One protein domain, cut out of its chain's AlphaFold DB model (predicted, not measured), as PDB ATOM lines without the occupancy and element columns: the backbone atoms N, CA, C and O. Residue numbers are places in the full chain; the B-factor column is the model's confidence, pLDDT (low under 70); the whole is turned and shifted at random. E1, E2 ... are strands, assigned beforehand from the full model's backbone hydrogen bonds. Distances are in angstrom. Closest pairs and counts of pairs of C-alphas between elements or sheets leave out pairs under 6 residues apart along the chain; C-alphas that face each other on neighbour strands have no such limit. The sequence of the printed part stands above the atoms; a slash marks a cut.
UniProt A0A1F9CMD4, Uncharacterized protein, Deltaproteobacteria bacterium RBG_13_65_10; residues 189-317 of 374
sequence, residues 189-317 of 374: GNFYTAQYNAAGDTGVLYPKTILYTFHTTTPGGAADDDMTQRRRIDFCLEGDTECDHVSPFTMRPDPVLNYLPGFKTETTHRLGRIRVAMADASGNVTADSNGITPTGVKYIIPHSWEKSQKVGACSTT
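This is residues 189 to 317 of the 374 residues of an uncharacterized protein of Deltaproteobacteria bacterium RBG_13_65_10 (UniProt A0A1F9CMD4). With little regular structure, this is one twisted antiparallel sheet, E1 E2 E3 E6 E7, with the small E4-E5 hairpin set off beyond its strand ends. The 129 printed residues hold seven strands, E1 to E7 in order, with 49 residues, and no named helix: all strand. It is only just loose, close to compact, radius of gyration of the C-alphas 17.2 A, and flat, 45 by 43 by 21 A.

First to last C-alpha, E1, residues 190 to 197, from (238.480, 155.776, 197.670), spans 24.5 A; E2, 206 to 215, 25.2 A; E3, 229 to 237, 24.8 A; E6, 271 to 280, 24.3 A; E7, 295 to 300, to (217.411, 175.142, 188.174), 13.5 A. E4 is 256 to 258, E5 265 to 267.

E1 E2 E3 form a meander, each the antiparallel neighbour of the one before. Within hydrogen-bond range are N 193 and O 211, 2.8 A, for E1-E2; N 210 and O 233, 2.8 A, for E2-E3; N 232 and O 277, 2.9 A, for E3-E6; N 274 and O 299, 3.1 A, for E6-E7; N 265 and O 258, 2.8 A, for E4-E5. E5 and E6 are apart.

The farthest C-alphas, Gly 262 and Ser 315, are 52.0 A apart. The printed part has no cut. Links E2-E3, E3-E4 and E6-E7 are long. pLDDT is under 70 at residues 242 to 249 and 286 to 317.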
ATOM      1  N   GLY A 189     239.941 151.917 198.701       95.62
ATOM      2  CA  GLY A 189     239.633 152.801 199.812       95.62
ATOM      3  C   GLY A 189     239.228 154.210 199.389       95.62
ATOM      4  O   GLY A 189     239.014 155.042 200.264       95.62
ATOM      5  N   ASN A 190     239.078 154.510 198.091       96.38
ATOM      6  CA  ASN A 190     238.480 155.776 197.670       96.38
ATOM      7  C   ASN A 190     236.977 155.720 197.924       96.38
ATOM      8  O   ASN A 190     236.331 154.712 197.628       96.38
ATOM      9  N   PHE A 191     236.393 156.809 198.416       97.06
ATOM     10  CA  PHE A 191     234.957 156.845 198.662       97.06
ATOM     11  C   PHE A 191     234.323 158.225 198.501       97.06
ATOM     12  O   PHE A 191     234.979 159.272 198.432       97.06
ATOM     13  N   TYR A 192     232.996 158.205 198.443       96.62
ATOM     14  CA  TYR A 192     232.148 159.370 198.642       96.62
ATOM     15  C   TYR A 192     231.077 159.084 199.681       96.62
ATOM     16  O   TYR A 192     230.699 157.930 199.891       96.62
ATOM     17  N   THR A 193     230.587 160.141 200.316       96.56
ATOM     18  CA  THR A 193     229.526 160.085 201.318       96.56
ATOM     19  C   THR A 193     228.336 160.931 200.899       96.56
ATOM     20  O   THR A 193     228.489 161.944 200.216       96.56
ATOM     21  N   ALA A 194     227.146 160.503 201.303       96.88
ATOM     22  CA  ALA A 194     225.903 161.232 201.127       96.88
ATOM     23  C   ALA A 194     225.322 161.594 202.496       96.88
ATOM     24  O   ALA A 194     225.369 160.815 203.444       96.88
ATOM     25  N   GLN A 195     224.792 162.805 202.589       95.56
ATOM     26  CA  GLN A 195     224.164 163.363 203.775       95.56
ATOM     27  C   GLN A 195     222.728 163.739 203.448       95.56
ATOM     28  O   GLN A 195     222.439 164.171 202.329       95.56
ATOM     29  N   TYR A 196     221.859 163.635 204.448       95.62
ATOM     30  CA  TYR A 196     220.429 163.872 204.310       95.62
ATOM     31  C   TYR A 196     219.931 164.885 205.339       95.62
ATOM     32  O   TYR A 196     220.529 165.058 206.404       95.62
ATOM     33  N   ASN A 197     218.812 165.536 205.039       92.12
ATOM     34  CA  ASN A 197     218.033 166.320 205.989       92.12
ATOM     35  C   ASN A 197     216.559 165.891 205.944       92.12
ATOM     36  O   ASN A 197     216.028 165.530 204.899       92.12
ATOM     37  N   ALA A 198     215.884 165.936 207.091       92.00
ATOM     38  CA  ALA A 198     214.441 165.700 207.151       92.00
ATOM     39  C   ALA A 198     213.628 166.971 206.854       92.00
ATOM     40  O   ALA A 198     212.442 166.885 206.593       92.00
ATOM     41  N   ALA A 199     214.238 168.163 206.925       89.69
ATOM     42  CA  ALA A 199     213.559 169.457 206.752       89.69
ATOM     43  C   ALA A 199     212.290 169.634 207.625       89.69
ATOM     44  O   ALA A 199     211.359 170.341 207.257       89.69
ATOM     45  N   GLY A 200     212.245 168.979 208.793       88.44
ATOM     46  CA  GLY A 200     211.074 168.969 209.680       88.44
ATOM     47  C   GLY A 200     209.949 168.020 209.248       88.44
ATOM     48  O   GLY A 200     208.985 167.850 209.994       88.44
ATOM     49  N   ASP A 201     210.084 167.363 208.097       91.88
ATOM     50  CA  ASP A 201     209.119 166.397 207.600       91.88
ATOM     51  C   ASP A 201     209.210 165.063 208.342       91.88
ATOM     52  O   ASP A 201     210.283 164.557 208.682       91.88
ATOM     53  N   THR A 202     208.048 164.454 208.577       91.44
ATOM     54  CA  THR A 202     207.979 163.129 209.196       91.44
ATOM     55  C   THR A 202     208.182 162.056 208.134       91.44
ATOM     56  O   THR A 202     207.487 162.031 207.119       91.44
ATOM     57  N   GLY A 203     209.102 161.122 208.381       90.38
ATOM     58  CA  GLY A 203     209.234 159.914 207.566       90.38
ATOM     59  C   GLY A 203     209.855 160.097 206.181       90.38
ATOM     60  O   GLY A 203     209.769 159.181 205.362       90.38
ATOM     61  N   VAL A 204     210.453 161.257 205.905       93.19
ATOM     62  CA  VAL A 204     211.091 161.589 204.627       93.19
ATOM     63  C   VAL A 204     212.486 162.143 204.891       93.19
ATOM     64  O   VAL A 204     212.693 162.922 205.817       93.19
ATOM     65  N   LEU A 205     213.444 161.719 204.070       95.06
ATOM     66  CA  LEU A 205     214.802 162.243 204.048       95.06
ATOM     67  C   LEU A 205     215.098 162.753 202.644       95.06
ATOM     68  O   LEU A 205     214.933 162.022 201.666       95.06
ATOM     69  N   TYR A 206     215.559 163.994 202.553       94.94
ATOM     70  CA  TYR A 206     216.025 164.585 201.312       94.94
ATOM     71  C   TYR A 206     217.548 164.485 201.262       94.94
ATOM     72  O   TYR A 206     218.212 164.777 202.261       94.94
ATOM     73  N   PRO A 207     218.136 164.066 200.128       95.25
ATOM     74  CA  PRO A 207     219.551 164.289 199.885       95.25
ATOM     75  C   PRO A 207     219.875 165.760 200.132       95.25
ATOM     76  O   PRO A 207     219.168 166.627 199.628       95.25
ATOM     77  N   LYS A 208     220.930 166.024 200.899       93.06
ATOM     78  CA  LYS A 208     221.429 167.369 201.188       93.06
ATOM     79  C   LYS A 208     222.754 167.607 200.483       93.06
ATOM     80  O   LYS A 208     222.881 168.528 199.684       93.06
ATOM     81  N   THR A 209     223.723 166.731 200.740       93.56
ATOM     82  CA  THR A 209     225.092 166.907 200.255       93.56
ATOM     83  C   THR A 209     225.704 165.568 199.882       93.56
ATOM     84  O   THR A 209     225.602 164.610 200.641       93.56
ATOM     85  N   ILE A 210     226.406 165.512 198.753       95.88
ATOM     86  CA  ILE A 210     227.378 164.459 198.454       95.88
ATOM     87  C   ILE A 210     228.773 165.071 198.490       95.88
ATOM     88  O   ILE A 210     229.058 166.007 197.742       95.88
ATOM     89  N   LEU A 211     229.644 164.517 199.328       94.56
ATOM     90  CA  LEU A 211     231.065 164.847 199.379       94.56
ATOM     91  C   LEU A 211     231.860 163.667 198.838       94.56
ATOM     92  O   LEU A 211     231.637 162.525 199.231       94.56
ATOM     93  N   TYR A 212     232.787 163.933 197.932       94.44
ATOM     94  CA  TYR A 212     233.609 162.898 197.316       94.44
ATOM     95  C   TYR A 212     235.060 163.342 197.220       94.44
ATOM     96  O   TYR A 212     235.358 164.506 197.480       94.44
ATOM     97  N   THR A 213     235.925 162.399 196.826       94.62
ATOM     98  CA  THR A 213     237.398 162.453 196.915       94.62
ATOM     99  C   THR A 213     237.948 162.180 198.313       94.62
ATOM    100  O   THR A 213     238.946 162.783 198.703       94.62
ATOM    101  N   PHE A 214     237.299 161.294 199.070       95.31
ATOM    102  CA  PHE A 214     237.883 160.747 200.293       95.31
ATOM    103  C   PHE A 214     238.716 159.504 199.997       95.31
ATOM    104  O   PHE A 214     238.455 158.806 199.012       95.31
ATOM    105  N   HIS A 215     239.656 159.206 200.888       95.50
ATOM    106  CA  HIS A 215     240.361 157.933 200.931       95.50
ATOM    107  C   HIS A 215     240.471 157.404 202.367       95.50
ATOM    108  O   HIS A 215     240.523 158.179 203.323       95.50
ATOM    109  N   THR A 216     240.463 156.080 202.520       96.06
ATOM    110  CA  THR A 216     240.769 155.386 203.773       96.06
ATOM    111  C   THR A 216     241.644 154.160 203.520       96.06
ATOM    112  O   THR A 216     241.460 153.441 202.541       96.06
ATOM    113  N   THR A 217     242.565 153.863 204.429       95.31
ATOM    114  CA  THR A 217     243.325 152.602 204.454       95.31
ATOM    115  C   THR A 217     242.573 151.469 205.155       95.31
ATOM    116  O   THR A 217     242.949 150.302 205.030       95.31
ATOM    117  N   THR A 218     241.503 151.787 205.889       94.19
ATOM    118  CA  THR A 218     240.690 150.815 206.627       94.19
ATOM    119  C   THR A 218     239.302 150.721 205.998       94.19
ATOM    120  O   THR A 218     238.568 151.704 206.060       94.19
ATOM    121  N   PRO A 219     238.879 149.565 205.452       91.31
ATOM    122  CA  PRO A 219     237.566 149.425 204.823       91.31
ATOM    123  C   PRO A 219     236.414 149.890 205.723       91.31
ATOM    124  O   PRO A 219     236.265 149.414 206.851       91.31
ATOM    125  N   GLY A 220     235.594 150.824 205.237       89.69
ATOM    126  CA  GLY A 220     234.511 151.442 206.015       89.69
ATOM    127  C   GLY A 220     234.959 152.363 207.163       89.69
ATOM    128  O   GLY A 220     234.112 152.850 207.911       89.69
ATOM    129  N   GLY A 221     236.261 152.608 207.314       92.25
ATOM    130  CA  GLY A 221     236.850 153.503 208.308       92.25
ATOM    131  C   GLY A 221     236.703 154.980 207.945       92.25
ATOM    132  O   GLY A 221     236.261 155.335 206.853       92.25
ATOM    133  N   ALA A 222     237.066 155.868 208.870       92.56
ATOM    134  CA  ALA A 222     237.089 157.305 208.601       92.56
ATOM    135  C   ALA A 222     238.096 157.657 207.490       92.56
ATOM    136  O   ALA A 222     238.997 156.873 207.183       92.56
ATOM    137  N   ALA A 223     237.930 158.837 206.891       92.69
ATOM    138  CA  ALA A 223     238.906 159.360 205.943       92.69
ATOM    139  C   ALA A 223     240.269 159.552 206.629       92.69
ATOM    140  O   ALA A 223     240.318 160.084 207.739       92.69
ATOM    141  N   ASP A 224     241.346 159.133 205.969       92.25
ATOM    142  CA  ASP A 224     242.737 159.306 206.417       92.25
ATOM    143  C   ASP A 224     243.613 160.039 205.388       92.25
ATOM    144  O   ASP A 224     244.839 160.062 205.497       92.25
ATOM    145  N   ASP A 225     242.973 160.664 204.398       89.06
ATOM    146  CA  ASP A 225     243.623 161.500 203.397       89.06
ATOM    147  C   ASP A 225     244.002 162.897 203.913       89.06
ATOM    148  O   ASP A 225     243.335 163.467 204.774       89.06
ATOM    149  N   ASP A 226     245.045 163.478 203.313       87.19
ATOM    150  CA  ASP A 226     245.508 164.854 203.560       87.19
ATOM    151  C   ASP A 226     244.974 165.838 202.492       87.19
ATOM    152  O   ASP A 226     245.651 166.774 202.058       87.19
ATOM    153  N   MET A 227     243.764 165.598 201.966       85.31
ATOM    154  CA  MET A 227     243.186 166.471 200.938       85.31
ATOM    155  C   MET A 227     242.706 167.786 201.554       85.31
ATOM    156  O   MET A 227     241.772 167.821 202.354       85.31
ATOM    157  N   THR A 228     243.275 168.897 201.089       84.31
ATOM    158  CA  THR A 228     242.884 170.253 201.515       84.31
ATOM    159  C   THR A 228     241.591 170.747 200.863       84.31
ATOM    160  O   THR A 228     240.969 171.693 201.351       84.31
ATOM    161  N   GLN A 229     241.171 170.110 199.768       87.44
ATOM    162  CA  GLN A 229     239.948 170.422 199.036       87.44
ATOM    163  C   GLN A 229     239.208 169.152 198.628       87.44
ATOM    164  O   GLN A 229     239.815 168.139 198.278       87.44
ATOM    165  N   ARG A 230     237.881 169.234 198.613       89.81
ATOM    166  CA  ARG A 230     236.973 168.153 198.228       89.81
ATOM    167  C   ARG A 230     236.013 168.615 197.154       89.81
ATOM    168  O   ARG A 230     235.809 169.810 196.934       89.81
ATOM    169  N   ARG A 231     235.395 167.653 196.485       90.88
ATOM    170  CA  ARG A 231     234.322 167.945 195.541       90.88
ATOM    171  C   ARG A 231     232.971 167.697 196.197       90.88
ATOM    172  O   ARG A 231     232.814 166.764 196.986       90.88
ATOM    173  N   ARG A 232     232.002 168.549 195.867       91.06
ATOM    174  CA  ARG A 232     230.714 168.622 196.557       91.06
ATOM    175  C   ARG A 232     229.556 168.766 195.570       91.06
ATOM    176  O   ARG A 232     229.656 169.502 194.586       91.06
ATOM    177  N   ILE A 233     228.458 168.065 195.838       91.81
ATOM    178  CA  ILE A 233     227.162 168.253 195.176       91.81
ATOM    179  C   ILE A 233     226.139 168.570 196.256       91.81
ATOM    180  O   ILE A 233     225.950 167.764 197.161       91.81
ATOM    181  N   ASP A 234     225.480 169.713 196.142       91.19
ATOM    182  CA  ASP A 234     224.411 170.134 197.040       91.19
ATOM    183  C   ASP A 234     223.053 170.014 196.368       91.19
ATOM    184  O   ASP A 234     222.893 170.362 195.193       91.19
ATOM    185  N   PHE A 235     222.080 169.589 197.159       90.94
ATOM    186  CA  PHE A 235     220.667 169.533 196.834       90.94
ATOM    187  C   PHE A 235     219.951 170.494 197.776       90.94
ATOM    188  O   PHE A 235     219.888 170.274 198.982       90.94
ATOM    189  N   CYS A 236     219.464 171.593 197.223       88.81
ATOM    190  CA  CYS A 236     219.007 172.737 197.998       88.81
ATOM    191  C   CYS A 236     217.497 172.838 197.799       88.81
ATOM    192  O   CYS A 236     217.020 172.936 196.657       88.81
ATOM    193  N   LEU A 237     216.746 172.735 198.893       89.12
ATOM    194  CA  LEU A 237     215.293 172.699 198.844       89.12
ATOM    195  C   LEU A 237     214.727 174.101 198.559       89.12
ATOM    196  O   LEU A 237     215.399 175.132 198.661       89.12
ATOM    197  N   GLU A 238     213.470 174.154 198.137       83.62
ATOM    198  CA  GLU A 238     212.684 175.385 198.135       83.62
ATOM    199  C   GLU A 238     212.638 175.943 199.565       83.62
ATOM    200  O   GLU A 238     212.323 175.219 200.500       83.62
ATOM    201  N   GLY A 239     212.997 177.218 199.734       76.88
ATOM    202  CA  GLY A 239     213.052 177.875 201.043       76.88
ATOM    203  C   GLY A 239     214.425 177.873 201.706       76.88
ATOM    204  O   GLY A 239     214.674 178.735 202.549       76.88
ATOM    205  N   ASP A 240     215.331 176.983 201.292       76.38
ATOM    206  CA  ASP A 240     216.704 176.987 201.790       76.38
ATOM    207  C   ASP A 240     217.459 178.201 201.243       76.38
ATOM    208  O   ASP A 240     217.490 178.448 200.036       76.38
ATOM    209  N   THR A 241     218.125 178.935 202.134       72.88
ATOM    210  CA  THR A 241     219.055 180.015 201.764       72.88
ATOM    211  C   THR A 241     220.423 179.481 201.327       72.88
ATOM    212  O   THR A 241     221.259 180.233 200.820       72.88
ATOM    213  N   GLU A 242     220.665 178.177 201.493       69.06
ATOM    214  CA  GLU A 242     221.865 177.505 201.003       69.06
ATOM    215  C   GLU A 242     221.865 177.483 199.456       69.06
ATOM    216  O   GLU A 242     220.827 177.479 198.793       69.06
ATOM    217  N   CYS A 243     223.056 177.494 198.846       68.25
ATOM    218  CA  CYS A 243     223.239 177.487 197.386       68.25
ATOM    219  C   CYS A 243     222.758 178.729 196.621       68.25
ATOM    220  O   CYS A 243     222.513 178.631 195.410       68.25
ATOM    221  N   ASP A 244     222.643 179.883 197.283       65.50
ATOM    222  CA  ASP A 244     222.118 181.142 196.729       65.50
ATOM    223  C   ASP A 244     220.723 180.966 196.102       65.50
ATOM    224  O   ASP A 244     220.397 181.575 195.071       65.50
ATOM    225  N   HIS A 245     219.944 180.008 196.606       67.19
ATOM    226  CA  HIS A 245     218.615 179.733 196.100       67.19
ATOM    227  C   HIS A 245     217.626 180.704 196.749       67.19
ATOM    228  O   HIS A 245     217.566 180.832 197.964       67.19
ATOM    229  N   VAL A 246     216.869 181.423 195.922       66.56
ATOM    230  CA  VAL A 246     215.754 182.252 196.382       66.56
ATOM    231  C   VAL A 246     214.505 181.639 195.780       66.56
ATOM    232  O   VAL A 246     214.298 181.707 194.568       66.56
ATOM    233  N   SER A 247     213.715 180.994 196.629       66.31
ATOM    234  CA  SER A 247     212.402 180.466 196.278       66.31
ATOM    235  C   SER A 247     211.329 181.381 196.857       66.31
ATOM    236  O   SER A 247     211.462 181.786 198.013       66.31
ATOM    237  N   PRO A 248     210.243 181.675 196.122       66.75
ATOM    238  CA  PRO A 248     209.074 182.320 196.714       66.75
ATOM    239  C   PRO A 248     208.323 181.389 197.682       66.75
ATOM    240  O   PRO A 248     207.478 181.853 198.442       66.75
ATOM    241  N   PHE A 249     208.622 180.087 197.660       66.19
ATOM    242  CA  PHE A 249     208.015 179.081 198.525       66.19
ATOM    243  C   PHE A 249     209.029 178.546 199.533       66.19
ATOM    244  O   PHE A 249     210.113 178.111 199.144       66.19
ATOM    245  N   THR A 250     208.645 178.540 200.810       77.00
ATOM    246  CA  THR A 250     209.360 177.825 201.881       77.00
ATOM    247  C   THR A 250     208.880 176.381 202.011       77.00
ATOM    248  O   THR A 250     209.647 175.505 202.371       77.00
ATOM    249  N   MET A 251     207.615 176.129 201.674       81.94
ATOM    250  CA  MET A 251     207.018 174.801 201.568       81.94
ATOM    251  C   MET A 251     206.210 174.734 200.280       81.94
ATOM    252  O   MET A 251     205.651 175.738 199.822       81.94
ATOM    253  N   ARG A 252     206.118 173.542 199.700       85.19
ATOM    254  CA  ARG A 252     205.322 173.309 198.502       85.19
ATOM    255  C   ARG A 252     203.826 173.528 198.802       85.19
ATOM    256  O   ARG A 252     203.347 173.084 199.846       85.19
ATOM    257  N   PRO A 253     203.050 174.127 197.883       85.44
ATOM    258  CA  PRO A 253     201.597 174.262 198.045       85.44
ATOM    259  C   PRO A 253     200.820 172.931 198.017       85.44
ATOM    260  O   PRO A 253     199.654 172.891 198.396       85.44
ATOM    261  N   ASP A 254     201.439 171.858 197.521       86.06
ATOM    262  CA  ASP A 254     200.838 170.547 197.265       86.06
ATOM    263  C   ASP A 254     201.526 169.424 198.074       86.06
ATOM    264  O   ASP A 254     202.233 168.599 197.488       86.06
ATOM    265  N   PRO A 255     201.375 169.376 199.413       89.81
ATOM    266  CA  PRO A 255     202.044 168.374 200.239       89.81
ATOM    267  C   PRO A 255     201.619 166.957 199.847       89.81
ATOM    268  O   PRO A 255     200.442 166.678 199.607       89.81
ATOM    269  N   VAL A 256     202.590 166.048 199.791       91.88
ATOM    270  CA  VAL A 256     202.340 164.638 199.468       91.88
ATOM    271  C   VAL A 256     202.342 163.837 200.759       91.88
ATOM    272  O   VAL A 256     203.324 163.857 201.497       91.88
ATOM    273  N   LEU A 257     201.246 163.125 201.014       94.19
ATOM    274  CA  LEU A 257     201.091 162.250 202.172       94.19
ATOM    275  C   LEU A 257     201.138 160.786 201.746       94.19
ATOM    276  O   LEU A 257     200.582 160.415 200.711       94.19
ATOM    277  N   ASN A 258     201.761 159.947 202.565       93.50
ATOM    278  CA  ASN A 258     201.775 158.506 202.368       93.50
ATOM    279  C   ASN A 258     201.698 157.781 203.722       93.50
ATOM    280  O   ASN A 258     202.166 158.279 204.740       93.50
ATOM    281  N   TYR A 259     201.068 156.608 203.727       94.50
ATOM    282  CA  TYR A 259     200.851 155.772 204.912       94.50
ATOM    283  C   TYR A 259     201.296 154.321 204.699       94.50
ATOM    284  O   TYR A 259     201.145 153.498 205.597       94.50
ATOM    285  N   LEU A 260     201.869 153.992 203.533       93.31
ATOM    286  CA  LEU A 260     202.399 152.657 203.228       93.31
ATOM    287  C   LEU A 260     203.404 152.129 204.271       93.31
ATOM    288  O   LEU A 260     203.390 150.926 204.523       93.31
ATOM    289  N   PRO A 261     204.250 152.965 204.907       93.75
ATOM    290  CA  PRO A 261     205.116 152.505 205.993       93.75
ATOM    291  C   PRO A 261     204.365 152.145 207.282       93.75
ATOM    292  O   PRO A 261     204.967 151.602 208.188       93.75
ATOM    293  N   GLY A 262     203.072 152.446 207.416       92.44
ATOM    294  CA  GLY A 262     202.322 152.242 208.667       92.44
ATOM    295  C   GLY A 262     202.306 153.444 209.601       92.44
ATOM    296  O   GLY A 262     201.658 153.414 210.640       92.44
ATOM    297  N   PHE A 263     202.954 154.533 209.201       92.88
ATOM    298  CA  PHE A 263     202.867 155.837 209.843       92.88
ATOM    299  C   PHE A 263     202.788 156.928 208.774       92.88
ATOM    300  O   PHE A 263     203.100 156.689 207.605       92.88
ATOM    301  N   LYS A 264     202.347 158.127 209.173       93.56
ATOM    302  CA  LYS A 264     202.262 159.280 208.269       93.56
ATOM    303  C   LYS A 264     203.667 159.657 207.809       93.56
ATOM    304  O   LYS A 264     204.494 160.043 208.633       93.56
ATOM    305  N   THR A 265     203.904 159.612 206.506       94.12
ATOM    306  CA  THR A 265     205.016 160.318 205.880       94.12
ATOM    307  C   THR A 265     204.498 161.513 205.106       94.12
ATOM    308  O   THR A 265     203.397 161.489 204.547       94.12
ATOM    309  N   GLU A 266     205.276 162.584 205.117       93.31
ATOM    310  CA  GLU A 266     204.871 163.861 204.555       93.31
ATOM    311  C   GLU A 266     206.034 164.468 203.787       93.31
ATOM    312  O   GLU A 266     207.151 164.523 204.276       93.31
ATOM    313  N   THR A 267     205.786 164.877 202.551       93.81
ATOM    314  CA  THR A 267     206.756 165.604 201.732       93.81
ATOM    315  C   THR A 267     206.238 167.024 201.572       93.81
ATOM    316  O   THR A 267     205.350 167.248 200.744       93.81
ATOM    317  N   THR A 268     206.759 167.970 202.358       92.81
ATOM    318  CA  THR A 268     206.400 169.397 202.253       92.81
ATOM    319  C   THR A 268     207.434 170.227 201.498       92.81
ATOM    320  O   THR A 268     207.146 171.363 201.127       92.81
ATOM    321  N   HIS A 269     208.600 169.666 201.185       90.44
ATOM    322  CA  HIS A 269     209.651 170.377 200.465       90.44
ATOM    323  C   HIS A 269     209.863 169.812 199.061       90.44
ATOM    324  O   HIS A 269     209.543 168.657 198.757       90.44
ATOM    325  N   ARG A 270     210.399 170.661 198.181       90.00
ATOM    326  CA  ARG A 270     210.845 170.273 196.843       90.00
ATOM    327  C   ARG A 270     212.275 170.715 196.598       90.00
ATOM    328  O   ARG A 270     212.732 171.680 197.193       90.00
ATOM    329  N   LEU A 271     212.971 170.034 195.698       90.19
ATOM    330  CA  LEU A 271     214.290 170.428 195.226       90.19
ATOM    331  C   LEU A 271     214.184 171.686 194.364       90.19
ATOM    332  O   LEU A 271     213.599 171.650 193.284       90.19
ATOM    333  N   GLY A 272     214.798 172.776 194.815       83.75
ATOM    334  CA  GLY A 272     214.857 174.020 194.054       83.75
ATOM    335  C   GLY A 272     216.107 174.131 193.183       83.75
ATOM    336  O   GLY A 272     216.058 174.606 192.041       83.75
ATOM    337  N   ARG A 273     217.252 173.664 193.696       85.12
ATOM    338  CA  ARG A 273     218.542 173.797 193.012       85.12
ATOM    339  C   ARG A 273     219.473 172.627 193.292       85.12
ATOM    340  O   ARG A 273     219.550 172.142 194.412       85.12
ATOM    341  N   ILE A 274     220.250 172.250 192.276       87.38
ATOM    342  CA  ILE A 274     221.452 171.427 192.456       87.38
ATOM    343  C   ILE A 274     222.677 172.290 192.169       87.38
ATOM    344  O   ILE A 274     222.749 172.952 191.124       87.38
ATOM    345  N   ARG A 275     223.645 172.284 193.086       86.69
ATOM    346  CA  ARG A 275     224.913 173.012 192.959       86.69
ATOM    347  C   ARG A 275     226.073 172.032 192.990       86.69
ATOM    348  O   ARG A 275     226.200 171.252 193.923       86.69
ATOM    349  N   VAL A 276     226.946 172.112 191.993       87.56
ATOM    350  CA  VAL A 276     228.225 171.389 191.995       87.56
ATOM    351  C   VAL A 276     229.339 172.383 192.306       87.56
ATOM    352  O   VAL A 276     229.470 173.400 191.614       87.56
ATOM    353  N   ALA A 277     230.114 172.113 193.354       85.44
ATOM    354  CA  ALA A 277     231.108 173.032 193.899       85.44
ATOM    355  C   ALA A 277     232.367 172.302 194.393       85.44
ATOM    356  O   ALA A 277     232.393 171.077 194.539       85.44
ATOM    357  N   MET A 278     233.406 173.089 194.659       84.75
ATOM    358  CA  MET A 278     234.538 172.668 195.482       84.75
ATOM    359  C   MET A 278     234.263 173.050 196.938       84.75
ATOM    360  O   MET A 278     233.583 174.039 197.211       84.75
ATOM    361  N   ALA A 279     234.793 172.261 197.861       85.50
ATOM    362  CA  ALA A 279     234.729 172.493 199.293       85.50
ATOM    363  C   ALA A 279     236.128 172.383 199.910       85.50
ATOM    364  O   ALA A 279     237.031 171.806 199.301       85.50
ATOM    365  N   ASP A 280     236.312 172.924 201.108       86.69
ATOM    366  CA  ASP A 280     237.510 172.682 201.914       86.69
ATOM    367  C   ASP A 280     237.573 171.222 202.419       86.69
ATOM    368  O   ASP A 280     236.676 170.407 202.170       86.69
ATOM    369  N   ALA A 281     238.645 170.877 203.135       83.25
ATOM    370  CA  ALA A 281     238.839 169.552 203.729       83.25
ATOM    371  C   ALA A 281     237.680 169.108 204.645       83.25
ATOM    372  O   ALA A 281     237.387 167.913 204.733       83.25
ATOM    373  N   SER A 282     237.001 170.062 205.289       80.75
ATOM    374  CA  SER A 282     235.861 169.842 206.187       80.75
ATOM    375  C   SER A 282     234.523 169.751 205.444       80.75
ATOM    376  O   SER A 282     233.493 169.468 206.054       80.75
ATOM    377  N   GLY A 283     234.516 169.979 204.129       81.00
ATOM    378  CA  GLY A 283     233.317 169.970 203.301       81.00
ATOM    379  C   GLY A 283     232.570 171.306 203.252       81.00
ATOM    380  O   GLY A 283     231.478 171.353 202.677       81.00
ATOM    381  N   ASN A 284     233.123 172.401 203.778       82.56
ATOM    382  CA  ASN A 284     232.506 173.724 203.685       82.56
ATOM    383  C   ASN A 284     232.800 174.377 202.333       82.56
ATOM    384  O   ASN A 284     233.919 174.333 201.826       82.56
ATOM    385  N   VAL A 285     231.789 175.032 201.760       76.69
ATOM    386  CA  VAL A 285     231.966 175.874 200.572       76.69
ATOM    387  C   VAL A 285     232.322 177.273 201.054       76.69
ATOM    388  O   VAL A 285     231.447 178.015 201.499       76.69
ATOM    389  N   THR A 286     233.599 177.634 200.993       65.00
ATOM    390  CA  THR A 286     234.053 178.993 201.291       65.00
ATOM    391  C   THR A 286     234.003 179.851 200.032       65.00
ATOM    392  O   THR A 286     234.300 179.395 198.925       65.00
ATOM    393  N   ALA A 287     233.564 181.098 200.192       59.62
ATOM    394  CA  ALA A 287     233.683 182.094 199.141       59.62
ATOM    395  C   ALA A 287     235.161 182.448 198.926       59.62
ATOM    396  O   ALA A 287     235.956 182.409 199.868       59.62
ATOM    397  N   ASP A 288     235.527 182.791 197.693       53.97
ATOM    398  CA  ASP A 288     236.829 183.386 197.417       53.97
ATOM    399  C   ASP A 288     236.971 184.763 198.102       53.97
ATOM    400  O   ASP A 288     236.041 185.283 198.724       53.97
ATOM    401  N   SER A 289     238.148 185.384 197.983       47.91
ATOM    402  CA  SER A 289     238.431 186.703 198.571       47.91
ATOM    403  C   SER A 289     237.499 187.825 198.091       47.91
ATOM    404  O   SER A 289     237.503 188.902 198.682       47.91
ATOM    405  N   ASN A 290     236.709 187.590 197.039       46.06
ATOM    406  CA  ASN A 290     235.743 188.531 196.479       46.06
ATOM    407  C   ASN A 290     234.301 188.224 196.921       46.06
ATOM    408  O   ASN A 290     233.362 188.847 196.423       46.06
ATOM    409  N   GLY A 291     234.102 187.270 197.836       51.03
ATOM    410  CA  GLY A 291     232.777 186.859 198.298       51.03
ATOM    411  C   GLY A 291     232.022 185.984 197.292       51.03
ATOM    412  O   GLY A 291     230.827 185.747 197.473       51.03
ATOM    413  N   ILE A 292     232.688 185.480 196.247       50.62
ATOM    414  CA  ILE A 292     232.081 184.625 195.225       50.62
ATOM    415  C   ILE A 292     232.298 183.164 195.617       50.62
ATOM    416  O   ILE A 292     233.425 182.699 195.762       50.62
ATOM    417  N   THR A 293     231.215 182.399 195.771       57.84
ATOM    418  CA  THR A 293     231.340 180.948 195.964       57.84
ATOM    419  C   THR A 293     231.755 180.288 194.641       57.84
ATOM    420  O   THR A 293     231.063 180.472 193.630       57.84
ATOM    421  N   PRO A 294     232.865 179.518 194.601       52.19
ATOM    422  CA  PRO A 294     233.319 178.846 193.389       52.19
ATOM    423  C   PRO A 294     232.312 177.754 193.008       52.19
ATOM    424  O   PRO A 294     232.352 176.615 193.476       52.19
ATOM    425  N   THR A 295     231.351 178.134 192.170       55.09
ATOM    426  CA  THR A 295     230.275 177.272 191.690       55.09
ATOM    427  C   THR A 295     230.567 176.851 190.261       55.09
ATOM    428  O   THR A 295     230.722 177.682 189.371       55.09
ATOM    429  N   GLY A 296     230.667 175.540 190.034       51.72
ATOM    430  CA  GLY A 296     230.981 174.989 188.718       51.72
ATOM    431  C   GLY A 296     229.766 174.990 187.793       51.72
ATOM    432  O   GLY A 296     229.849 175.446 186.654       51.72
ATOM    433  N   VAL A 297     228.623 174.482 188.277       57.00
ATOM    434  CA  VAL A 297     227.379 174.363 187.499       57.00
ATOM    435  C   VAL A 297     226.158 174.471 188.415       57.00
ATOM    436  O   VAL A 297     226.067 173.757 189.418       57.00
ATOM    437  N   LYS A 298     225.203 175.337 188.048       58.56
ATOM    438  CA  LYS A 298     223.882 175.447 188.691       58.56
ATOM    439  C   LYS A 298     222.817 174.792 187.808       58.56
ATOM    440  O   LYS A 298     222.749 175.097 186.615       58.56
ATOM    441  N   TYR A 299     221.991 173.923 188.394       58.78
ATOM    442  CA  TYR A 299     220.795 173.359 187.758       58.78
ATOM    443  C   TYR A 299     219.551 173.919 188.450       58.78
ATOM    444  O   TYR A 299     219.400 173.760 189.663       58.78
ATOM    445  N   ILE A 300     218.685 174.589 187.689       57.53
ATOM    446  CA  ILE A 300     217.411 175.142 188.174       57.53
ATOM    447  C   ILE A 300     216.293 174.151 187.852       57.53
ATOM    448  O   ILE A 300     216.171 173.736 186.696       57.53
ATOM    449  N   ILE A 301     215.483 173.801 188.854       58.06
ATOM    450  CA  ILE A 301     214.316 172.928 188.692       58.06
ATOM    451  C   ILE A 301     213.043 173.787 188.777       58.06
ATOM    452  O   ILE A 301     212.745 174.336 189.838       58.06
ATOM    453  N   PRO A 302     212.289 173.975 187.678       44.66
ATOM    454  CA  PRO A 302     211.097 174.818 187.704       44.66
ATOM    455  C   PRO A 302     209.897 174.111 188.340       44.66
ATOM    456  O   PRO A 302     209.716 172.904 188.196       44.66
ATOM    457  N   HIS A 303     209.018 174.899 188.958       45.44
ATOM    458  CA  HIS A 303     207.825 174.429 189.677       45.44
ATOM    459  C   HIS A 303     206.734 173.869 188.736       45.44
ATOM    460  O   HIS A 303     205.900 173.062 189.136       45.44
ATOM    461  N   SER A 304     206.784 174.262 187.463       40.53
ATOM    462  CA  SER A 304     206.234 173.567 186.300       40.53
ATOM    463  C   SER A 304     207.328 173.670 185.240       40.53
ATOM    464  O   SER A 304     207.825 174.768 185.006       40.53
ATOM    465  N   TRP A 305     207.833 172.543 184.732       44.53
ATOM    466  CA  TRP A 305     209.079 172.483 183.955       44.53
ATOM    467  C   TRP A 305     208.973 173.198 182.605       44.53
ATOM    468  O   TRP A 305     208.965 172.522 181.594       44.53
ATOM    469  N   GLU A 306     208.932 174.532 182.572       32.94
ATOM    470  CA  GLU A 306     209.031 175.316 181.338       32.94
ATOM    471  C   GLU A 306     210.488 175.617 180.949       32.94
ATOM    472  O   GLU A 306     210.779 175.718 179.757       32.94
ATOM    473  N   LYS A 307     211.441 175.709 181.898       31.20
ATOM    474  CA  LYS A 307     212.855 176.054 181.602       31.20
ATOM    475  C   LYS A 307     213.874 175.505 182.612       31.20
ATOM    476  O   LYS A 307     214.043 176.083 183.677       31.20
ATOM    477  N   SER A 308     214.653 174.482 182.261       33.31
ATOM    478  CA  SER A 308     215.892 174.156 182.994       33.31
ATOM    479  C   SER A 308     217.086 174.869 182.343       33.31
ATOM    480  O   SER A 308     217.328 174.678 181.150       33.31
ATOM    481  N   GLN A 309     217.848 175.668 183.098       35.53
ATOM    482  CA  GLN A 309     219.073 176.326 182.617       35.53
ATOM    483  C   GLN A 309     220.316 175.786 183.329       35.53
ATOM    484  O   GLN A 309     220.336 175.658 184.552       35.53
ATOM    485  N   LYS A 310     221.366 175.513 182.545       32.03
ATOM    486  CA  LYS A 310     222.736 175.306 183.021       32.03
ATOM    487  C   LYS A 310     223.422 176.671 183.049       32.03
ATOM    488  O   LYS A 310     223.639 177.253 181.991       32.03
ATOM    489  N   VAL A 311     223.762 177.176 184.230       33.41
ATOM    490  CA  VAL A 311     224.511 178.439 184.364       33.41
ATOM    491  C   VAL A 311     225.919 178.112 184.854       33.41
ATOM    492  O   VAL A 311     226.075 177.513 185.920       33.41
ATOM    493  N   GLY A 312     226.925 178.444 184.045       28.92
ATOM    494  CA  GLY A 312     228.344 178.346 184.391       28.92
ATOM    495  C   GLY A 312     228.959 179.738 184.534       28.92
ATOM    496  O   GLY A 312     228.561 180.666 183.833       28.92
ATOM    497  N   ALA A 313     229.932 179.884 185.432       29.58
ATOM    498  CA  ALA A 313     230.700 181.112 185.616       29.58
ATOM    499  C   ALA A 313     231.848 181.205 184.589       29.58
ATOM    500  O   ALA A 313     233.016 181.110 184.938       29.58
ATOM    501  N   CYS A 314     231.519 181.323 183.300       23.17
ATOM    502  CA  CYS A 314     232.403 181.871 182.265       23.17
ATOM    503  C   CYS A 314     231.548 182.230 181.037       23.17
ATOM    504  O   CYS A 314     230.587 181.529 180.733       23.17
ATOM    505  N   SER A 315     231.871 183.337 180.370       28.92
ATOM    506  CA  SER A 315     231.065 184.172 179.456       28.92
ATOM    507  C   SER A 315     230.522 183.551 178.151       28.92
ATOM    508  O   SER A 315     230.438 184.228 177.130       28.92
ATOM    509  N   THR A 316     230.063 182.302 178.149       25.94
ATOM    510  CA  THR A 316     229.268 181.757 177.037       25.94
ATOM    511  C   THR A 316     227.978 181.153 177.570       25.94
ATOM    512  O   THR A 316     227.970 180.098 178.192       25.94
ATOM    513  N   THR A 317     226.869 181.864 177.360       24.98
ATOM    514  CA  THR A 317     225.514 181.404 177.677       24.98
ATOM    515  C   THR A 317     225.122 180.276 176.716       24.98
ATOM    516  O   THR A 317     224.948 180.547 175.528       24.98
TER     517      THR A 317